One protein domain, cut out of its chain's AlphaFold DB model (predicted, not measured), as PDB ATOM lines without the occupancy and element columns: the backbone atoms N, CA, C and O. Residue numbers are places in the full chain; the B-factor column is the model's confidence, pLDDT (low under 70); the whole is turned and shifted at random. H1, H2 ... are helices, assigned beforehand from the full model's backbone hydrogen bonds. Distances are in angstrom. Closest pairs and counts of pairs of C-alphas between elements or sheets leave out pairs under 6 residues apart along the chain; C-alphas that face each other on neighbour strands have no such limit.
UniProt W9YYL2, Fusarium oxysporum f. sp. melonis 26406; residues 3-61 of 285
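AT A GLANCE: This is residues 3 to 61 of the 285 residues of a protein of Fusarium oxysporum f. sp. melonis 26406 (UniProt W9YYL2). With little regular structure, the model is a long loop and a tail drawn out from one helix, H2, which stands across one end. Residues 25 to 43 loop to the far end and back to small H3, and residues 48 to 61 run out again; short H1 makes a corner with H2. The 59 printed residues hold three named helices, H1, H2, H3 in chain order, and no named strand: all helix, with 23 residues in named elements. It is elongated, 34 by 20 by 15 A, and only just compact, close to loose, with radius of gyration of the C-alphas 12.2 A.

IN THESE COORDINATES: H2, residues 12 to 24, is 19.8 A long from C-alpha 12 at (567.152, 575.399, 507.887). H1 is residues 3 to 8, 8.7 A; H3, residues 44 to 47, 5.1 A, ends at C-alpha 47 (574.681, 564.603, 496.947).

HOW THE PARTS SIT: H1 and H2 are close but not clearly touching, the closest C-alphas, His 8 and Gln 14, 6.6 A apart. Their lines are only just about perpendicular, at 72 degrees. H3 is apart from both. Residues 28 to 29 pair with 53 to 54, parallel. Every O i to N i+4 pair is within hydrogen-bond range in H1, 7 of 9 in H2; H3 is too short for one.

THE WHOLE: The farthest C-alphas, Glu 13 and Gln 59, are 35.7 A apart. The printed part has no cut. The link H2 to H3 is long. No printed residue is under pLDDT 70.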
ATOM      1  N   SER A   3     578.074 579.247 494.386       84.12
ATOM      2  CA  SER A   3     577.814 580.468 495.171       84.12
ATOM      3  C   SER A   3     576.329 580.701 495.417       84.12
ATOM      4  O   SER A   3     575.927 581.085 496.515       84.12
ATOM      5  N   SER A   4     575.495 580.471 494.399       84.25
ATOM      6  CA  SER A   4     574.042 580.583 494.533       84.25
ATOM      7  C   SER A   4     573.509 579.523 495.487       84.25
ATOM      8  O   SER A   4     572.704 579.846 496.359       84.25
ATOM      9  N   PHE A   5     574.014 578.289 495.390       84.25
ATOM     10  CA  PHE A   5     573.688 577.250 496.358       84.25
ATOM     11  C   PHE A   5     574.072 577.712 497.769       84.25
ATOM     12  O   PHE A   5     573.198 577.851 498.610       84.25
ATOM     13  N   ALA A   6     575.322 578.109 498.015       82.06
ATOM     14  CA  ALA A   6     575.779 578.564 499.332       82.06
ATOM     15  C   ALA A   6     574.967 579.744 499.914       82.06
ATOM     16  O   ALA A   6     574.758 579.814 501.126       82.06
ATOM     17  N   LYS A   7     574.481 580.666 499.072       79.69
ATOM     18  CA  LYS A   7     573.627 581.794 499.490       79.69
ATOM     19  C   LYS A   7     572.231 581.342 499.917       79.69
ATOM     20  O   LYS A   7     571.770 581.733 500.986       79.69
ATOM     21  N   HIS A   8     571.586 580.497 499.114       72.94
ATOM     22  CA  HIS A   8     570.224 580.015 499.362       72.94
ATOM     23  C   HIS A   8     570.171 578.818 500.319       72.94
ATOM     24  O   HIS A   8     569.098 578.292 500.571       72.94
ATOM     25  N   PHE A   9     571.311 578.368 500.852       74.00
ATOM     26  CA  PHE A   9     571.406 577.175 501.695       74.00
ATOM     27  C   PHE A   9     571.821 577.473 503.139       74.00
ATOM     28  O   PHE A   9     572.345 576.600 503.834       74.00
ATOM     29  N   ARG A  10     571.599 578.702 503.619       73.62
ATOM     30  CA  ARG A  10     571.941 579.097 504.996       73.62
ATOM     31  C   ARG A  10     570.854 578.683 505.984       73.62
ATOM     32  O   ARG A  10     571.156 578.028 506.986       73.62
ATOM     33  N   ALA A  11     569.598 579.014 505.687       78.69
ATOM     34  CA  ALA A  11     568.479 578.777 506.591       78.69
ATOM     35  C   ALA A  11     568.036 577.308 506.582       78.69
ATOM     36  O   ALA A  11     568.039 576.640 505.549       78.69
ATOM     37  N   LYS A  12     567.612 576.792 507.742       76.00
ATOM     38  CA  LYS A  12     567.152 575.399 507.887       76.00
ATOM     39  C   LYS A  12     565.971 575.078 506.963       76.00
ATOM     40  O   LYS A  12     565.928 573.987 506.407       76.00
ATOM     41  N   GLU A  13     565.050 576.019 506.796       76.81
ATOM     42  CA  GLU A  13     563.863 575.871 505.944       76.81
ATOM     43  C   GLU A  13     564.239 575.722 504.471       76.81
ATOM     44  O   GLU A  13     563.765 574.807 503.807       76.81
ATOM     45  N   GLN A  14     565.181 576.535 503.987       82.44
ATOM     46  CA  GLN A  14     565.675 576.442 502.611       82.44
ATOM     47  C   GLN A  14     566.344 575.087 502.339       82.44
ATOM     48  O   GLN A  14     566.142 574.491 501.283       82.44
ATOM     49  N   LYS A  15     567.089 574.556 503.321       82.25
ATOM     50  CA  LYS A  15     567.692 573.216 503.230       82.25
ATOM     51  C   LYS A  15     566.631 572.129 503.051       82.25
ATOM     52  O   LYS A  15     566.805 571.248 502.219       82.25
ATOM     53  N   ILE A  16     565.540 572.211 503.816       82.56
ATOM     54  CA  ILE A  16     564.414 571.272 503.726       82.56
ATOM     55  C   ILE A  16     563.699 571.420 502.378       82.56
ATOM     56  O   ILE A  16     563.393 570.417 501.743       82.56
ATOM     57  N   ALA A  17     563.474 572.650 501.914       85.56
ATOM     58  CA  ALA A  17     562.816 572.908 500.635       85.56
ATOM     59  C   ALA A  17     563.578 572.289 499.453       85.56
ATOM     60  O   ALA A  17     562.968 571.688 498.573       85.56
ATOM     61  N   VAL A  18     564.911 572.373 499.451       87.44
ATOM     62  CA  VAL A  18     565.747 571.739 498.419       87.44
ATOM     63  C   VAL A  18     565.746 570.217 498.538       87.44
ATOM     64  O   VAL A  18     565.647 569.541 497.516       87.44
ATOM     65  N   ASP A  19     565.830 569.680 499.760       86.06
ATOM     66  CA  ASP A  19     565.737 568.232 499.984       86.06
ATOM     67  C   ASP A  19     564.426 567.692 499.383       86.06
ATOM     68  O   ASP A  19     564.456 566.712 498.644       86.06
ATOM     69  N   LEU A  20     563.300 568.381 499.625       86.69
ATOM     70  CA  LEU A  20     561.983 568.041 499.074       86.69
ATOM     71  C   LEU A  20     561.902 568.237 497.554       86.69
ATOM     72  O   LEU A  20     561.373 567.375 496.854       86.69
ATOM     73  N   HIS A  21     562.442 569.340 497.028       90.25
ATOM     74  CA  HIS A  21     562.498 569.601 495.588       90.25
ATOM     75  C   HIS A  21     563.180 568.445 494.846       90.25
ATOM     76  O   HIS A  21     562.636 567.917 493.877       90.25
ATOM     77  N   ASN A  22     564.328 567.987 495.347       92.19
ATOM     78  CA  ASN A  22     565.142 566.958 494.699       92.19
ATOM     79  C   ASN A  22     564.564 565.534 494.794       92.19
ATOM     80  O   ASN A  22     565.159 564.584 494.272       92.19
ATOM     81  N   LEU A  23     563.412 565.356 495.449       89.12
ATOM     82  CA  LEU A  23     562.640 564.113 495.384       89.12
ATOM     83  C   LEU A  23     561.894 563.982 494.054       89.12
ATOM     84  O   LEU A  23     561.762 562.874 493.547       89.12
ATOM     85  N   ARG A  24     561.428 565.103 493.490       88.31
ATOM     86  CA  ARG A  24     560.560 565.127 492.298       88.31
ATOM     87  C   ARG A  24     561.181 565.827 491.096       88.31
ATOM     88  O   ARG A  24     560.767 565.576 489.970       88.31
ATOM     89  N   TYR A  25     562.165 566.686 491.328       93.12
ATOM     90  CA  TYR A  25     562.768 567.527 490.306       93.12
ATOM     91  C   TYR A  25     564.283 567.347 490.268       93.12
ATOM     92  O   TYR A  25     564.927 566.993 491.260       93.12
ATOM     93  N   MET A  26     564.858 567.604 489.097       94.44
ATOM     94  CA  MET A  26     566.299 567.562 488.894       94.44
ATOM     95  C   MET A  26     566.914 568.925 489.197       94.44
ATOM     96  O   MET A  26     566.412 569.956 488.754       94.44
ATOM     97  N   MET A  27     568.036 568.933 489.911       95.00
ATOM     98  CA  MET A  27     568.815 570.141 490.172       95.00
ATOM     99  C   MET A  27     570.233 569.975 489.635       95.00
ATOM    100  O   MET A  27     570.870 568.939 489.842       95.00
ATOM    101  N   ARG A  28     570.732 571.023 488.966       95.81
ATOM    102  CA  ARG A  28     572.109 571.099 488.477       95.81
ATOM    103  C   ARG A  28     572.920 572.139 489.231       95.81
ATOM    104  O   ARG A  28     572.540 573.306 489.312       95.81
ATOM    105  N   VAL A  29     574.086 571.725 489.711       94.88
ATOM    106  CA  VAL A  29     575.120 572.608 490.255       94.88
ATOM    107  C   VAL A  29     576.349 572.531 489.361       94.88
ATOM    108  O   VAL A  29     576.639 571.491 488.785       94.88
ATOM    109  N   TYR A  30     577.040 573.656 489.222       94.31
ATOM    110  CA  TYR A  30     578.268 573.789 488.451       94.31
ATOM    111  C   TYR A  30     579.234 574.732 489.181       94.31
ATOM    112  O   TYR A  30     578.753 575.557 489.980       94.31
ATOM    113  N   PRO A  31     580.553 574.608 488.935       93.44
ATOM    114  CA  PRO A  31     581.576 575.401 489.615       93.44
ATOM    115  C   PRO A  31     581.395 576.898 489.323       93.44
ATOM    116  O   PRO A  31     580.884 577.264 488.260       93.44
ATOM    117  N   ASP A  32     581.769 577.774 490.258       90.31
ATOM    118  CA  ASP A  32     581.689 579.213 490.016       90.31
ATOM    119  C   ASP A  32     582.728 579.661 488.988       90.31
ATOM    120  O   ASP A  32     583.819 579.104 488.863       90.31
ATOM    121  N   ARG A  33     582.418 580.769 488.309       88.75
ATOM    122  CA  ARG A  33     583.318 581.411 487.343       88.75
ATOM    123  C   ARG A  33     584.654 581.860 487.962       88.75
ATOM    124  O   ARG A  33     585.619 582.064 487.237       88.75
ATOM    125  N   THR A  34     584.719 582.015 489.284       89.12
ATOM    126  CA  THR A  34     585.939 582.383 490.023       89.12
ATOM    127  C   THR A  34     586.985 581.266 490.054       89.12
ATOM    128  O   THR A  34     588.149 581.533 490.346       89.12
ATOM    129  N   ARG A  35     586.615 580.025 489.718       88.00
ATOM    130  CA  ARG A  35     587.525 578.873 489.647       88.00
ATOM    131  C   ARG A  35     588.308 578.856 488.337       88.00
ATOM    132  O   ARG A  35     588.184 577.944 487.525       88.00
ATOM    133  N   ILE A  36     589.134 579.881 488.145       89.06
ATOM    134  CA  ILE A  36     589.925 580.099 486.922       89.06
ATOM    135  C   ILE A  36     590.894 578.932 486.673       89.06
ATOM    136  O   ILE A  36     591.118 578.540 485.533       89.06
ATOM    137  N   THR A  37     591.409 578.312 487.738       91.06
ATOM    138  CA  THR A  37     592.292 577.135 487.666       91.06
ATOM    139  C   THR A  37     591.552 575.821 487.399       91.06
ATOM    140  O   THR A  37     592.169 574.763 487.427       91.06
ATOM    141  N   SER A  38     590.236 575.866 487.156       92.12
ATOM    142  CA  SER A  38     589.379 574.691 486.941       92.12
ATOM    143  C   SER A  38     589.354 573.682 488.099       92.12
ATOM    144  O   SER A  38     588.934 572.544 487.916       92.12
ATOM    145  N   ASN A  39     589.726 574.085 489.317       90.75
ATOM    146  CA  ASN A  39     589.585 573.224 490.492       90.75
ATOM    147  C   ASN A  39     588.110 572.884 490.780       90.75
ATOM    148  O   ASN A  39     587.202 573.653 490.473       90.75
ATOM    149  N   ASN A  40     587.856 571.740 491.404       92.38
ATOM    150  CA  ASN A  40     586.516 571.287 491.754       92.38
ATOM    151  C   ASN A  40     586.151 571.612 493.206       92.38
ATOM    152  O   ASN A  40     586.994 571.895 494.063       92.38
ATOM    153  N   PHE A  41     584.853 571.591 493.490       91.06
ATOM    154  CA  PHE A  41     584.316 571.583 494.850       91.06
ATOM    155  C   PHE A  41     584.126 570.142 495.355       91.06
ATOM    156  O   PHE A  41     584.248 569.183 494.597       91.06
ATOM    157  N   ASP A  42     583.777 569.982 496.636       90.69
ATOM    158  CA  ASP A  42     583.409 568.681 497.214       90.69
ATOM    159  C   ASP A  42     581.986 568.266 496.765       90.69
ATOM    160  O   ASP A  42     581.012 568.911 497.175       90.69
ATOM    161  N   PRO A  43     581.820 567.207 495.945       93.81
ATOM    162  CA  PRO A  43     580.506 566.789 495.453       93.81
ATOM    163  C   PRO A  43     579.587 566.245 496.560       93.81
ATOM    164  O   PRO A  43     578.359 566.329 496.444       93.81
ATOM    165  N   LEU A  44     580.142 565.766 497.684       91.25
ATOM    166  CA  LEU A  44     579.363 565.226 498.808       91.25
ATOM    167  C   LEU A  44     578.451 566.278 499.443       91.25
ATOM    168  O   LEU A  44     577.397 565.938 499.991       91.25
ATOM    169  N   LEU A  45     578.829 567.558 499.351       88.62
ATOM    170  CA  LEU A  45     578.029 568.679 499.843       88.62
ATOM    171  C   LEU A  45     576.661 568.765 499.160       88.62
ATOM    172  O   LEU A  45     575.706 569.215 499.799       88.62
ATOM    173  N   TYR A  46     576.577 568.310 497.911       92.62
ATOM    174  CA  TYR A  46     575.389 568.385 497.067       92.62
ATOM    175  C   TYR A  46     574.630 567.057 497.050       92.62
ATOM    176  O   TYR A  46     573.416 567.047 497.260       92.62
ATOM    177  N   TRP A  47     575.329 565.922 496.920       93.50
ATOM    178  CA  TRP A  47     574.681 564.603 496.947       93.50
ATOM    179  C   TRP A  47     573.978 564.310 498.272       93.50
ATOM    180  O   TRP A  47     572.904 563.713 498.269       93.50
ATOM    181  N   ARG A  48     574.492 564.811 499.409       88.69
ATOM    182  CA  ARG A  48     573.807 564.691 500.714       88.69
ATOM    183  C   ARG A  48     572.414 565.338 500.743       88.69
ATOM    184  O   ARG A  48     571.662 565.093 501.682       88.69
ATOM    185  N   ARG A  49     572.118 566.204 499.768       89.06
ATOM    186  CA  ARG A  49     570.868 566.962 499.587       89.06
ATOM    187  C   ARG A  49     570.049 566.467 498.395       89.06
ATOM    188  O   ARG A  49     569.131 567.142 497.941       89.06
ATOM    189  N   GLY A  50     570.407 565.306 497.847       91.44
ATOM    190  CA  GLY A  50     569.702 564.692 496.726       91.44
ATOM    191  C   GLY A  50     569.911 565.375 495.374       91.44
ATOM    192  O   GLY A  50     569.254 564.979 494.418       91.44
ATOM    193  N   ILE A  51     570.810 566.363 495.270       94.75
ATOM    194  CA  ILE A  51     571.141 567.007 493.992       94.75
ATOM    195  C   ILE A  51     571.794 565.969 493.089       94.75
ATOM    196  O   ILE A  51     572.781 565.350 493.476       94.75
ATOM    197  N   GLN A  52     571.246 565.787 491.895       95.00
ATOM    198  CA  GLN A  52     571.622 564.703 490.996       95.00
ATOM    199  C   GLN A  52     572.734 565.138 490.037       95.00
ATOM    200  O   GLN A  52     573.730 564.441 489.874       95.00
ATOM    201  N   MET A  53     572.598 566.323 489.431       96.12
ATOM    202  CA  MET A  53     573.541 566.821 488.426       96.12
ATOM    203  C   MET A  53     574.600 567.717 489.069       96.12
ATOM    204  O   MET A  53     574.519 568.946 489.036       96.12
ATOM    205  N   VAL A  54     575.606 567.095 489.670       96.56
ATOM    206  CA  VAL A  54     576.740 567.788 490.289       96.56
ATOM    207  C   VAL A  54     577.874 567.876 489.267       96.56
ATOM    208  O   VAL A  54     578.688 566.968 489.154       96.56
ATOM    209  N   ALA A  55     577.888 568.942 488.463       96.31
ATOM    210  CA  ALA A  55     578.859 569.102 487.385       96.31
ATOM    211  C   ALA A  55     580.237 569.497 487.932       96.31
ATOM    212  O   ALA A  55     580.350 570.454 488.699       96.31
ATOM    213  N   LEU A  56     581.263 568.776 487.486       95.88
ATOM    214  CA  LEU A  56     582.669 568.987 487.815       95.88
ATOM    215  C   LEU A  56     583.482 569.208 486.533       95.88
ATOM    216  O   LEU A  56     583.084 568.784 485.448       95.88
ATOM    217  N   ASN A  57     584.636 569.847 486.669       95.94
ATOM    218  CA  ASN A  57     585.640 570.006 485.625       95.94
ATOM    219  C   ASN A  57     586.382 568.675 485.431       95.94
ATOM    220  O   ASN A  57     587.298 568.359 486.193       95.94
ATOM    221  N   TRP A  58     585.956 567.887 484.437       93.94
ATOM    222  CA  TRP A  58     586.468 566.535 484.158       93.94
ATOM    223  C   TRP A  58     587.979 566.484 483.905       93.94
ATOM    224  O   TRP A  58     588.644 565.532 484.296       93.94
ATOM    225  N   GLN A  59     588.532 567.537 483.305       93.69
ATOM    226  CA  GLN A  59     589.951 567.659 482.983       93.69
ATOM    227  C   GLN A  59     590.874 567.767 484.209       93.69
ATOM    228  O   GLN A  59     592.090 567.689 484.064       93.69
ATOM    229  N   THR A  60     590.327 567.989 485.410       93.56
ATOM    230  CA  THR A  60     591.106 568.204 486.634       93.56
ATOM    231  C   THR A  60     590.882 567.047 487.607       93.56
ATOM    232  O   THR A  60     589.862 566.995 488.293       93.56
ATOM    233  N   PHE A  61     591.850 566.127 487.700       94.56
ATOM    234  CA  PHE A  61     591.784 564.932 488.557       94.56
ATOM    235  C   PHE A  61     592.119 565.216 490.039       94.56
ATOM    236  O   PHE A  61     592.974 564.601 490.678       94.56
TER     237      PHE A  61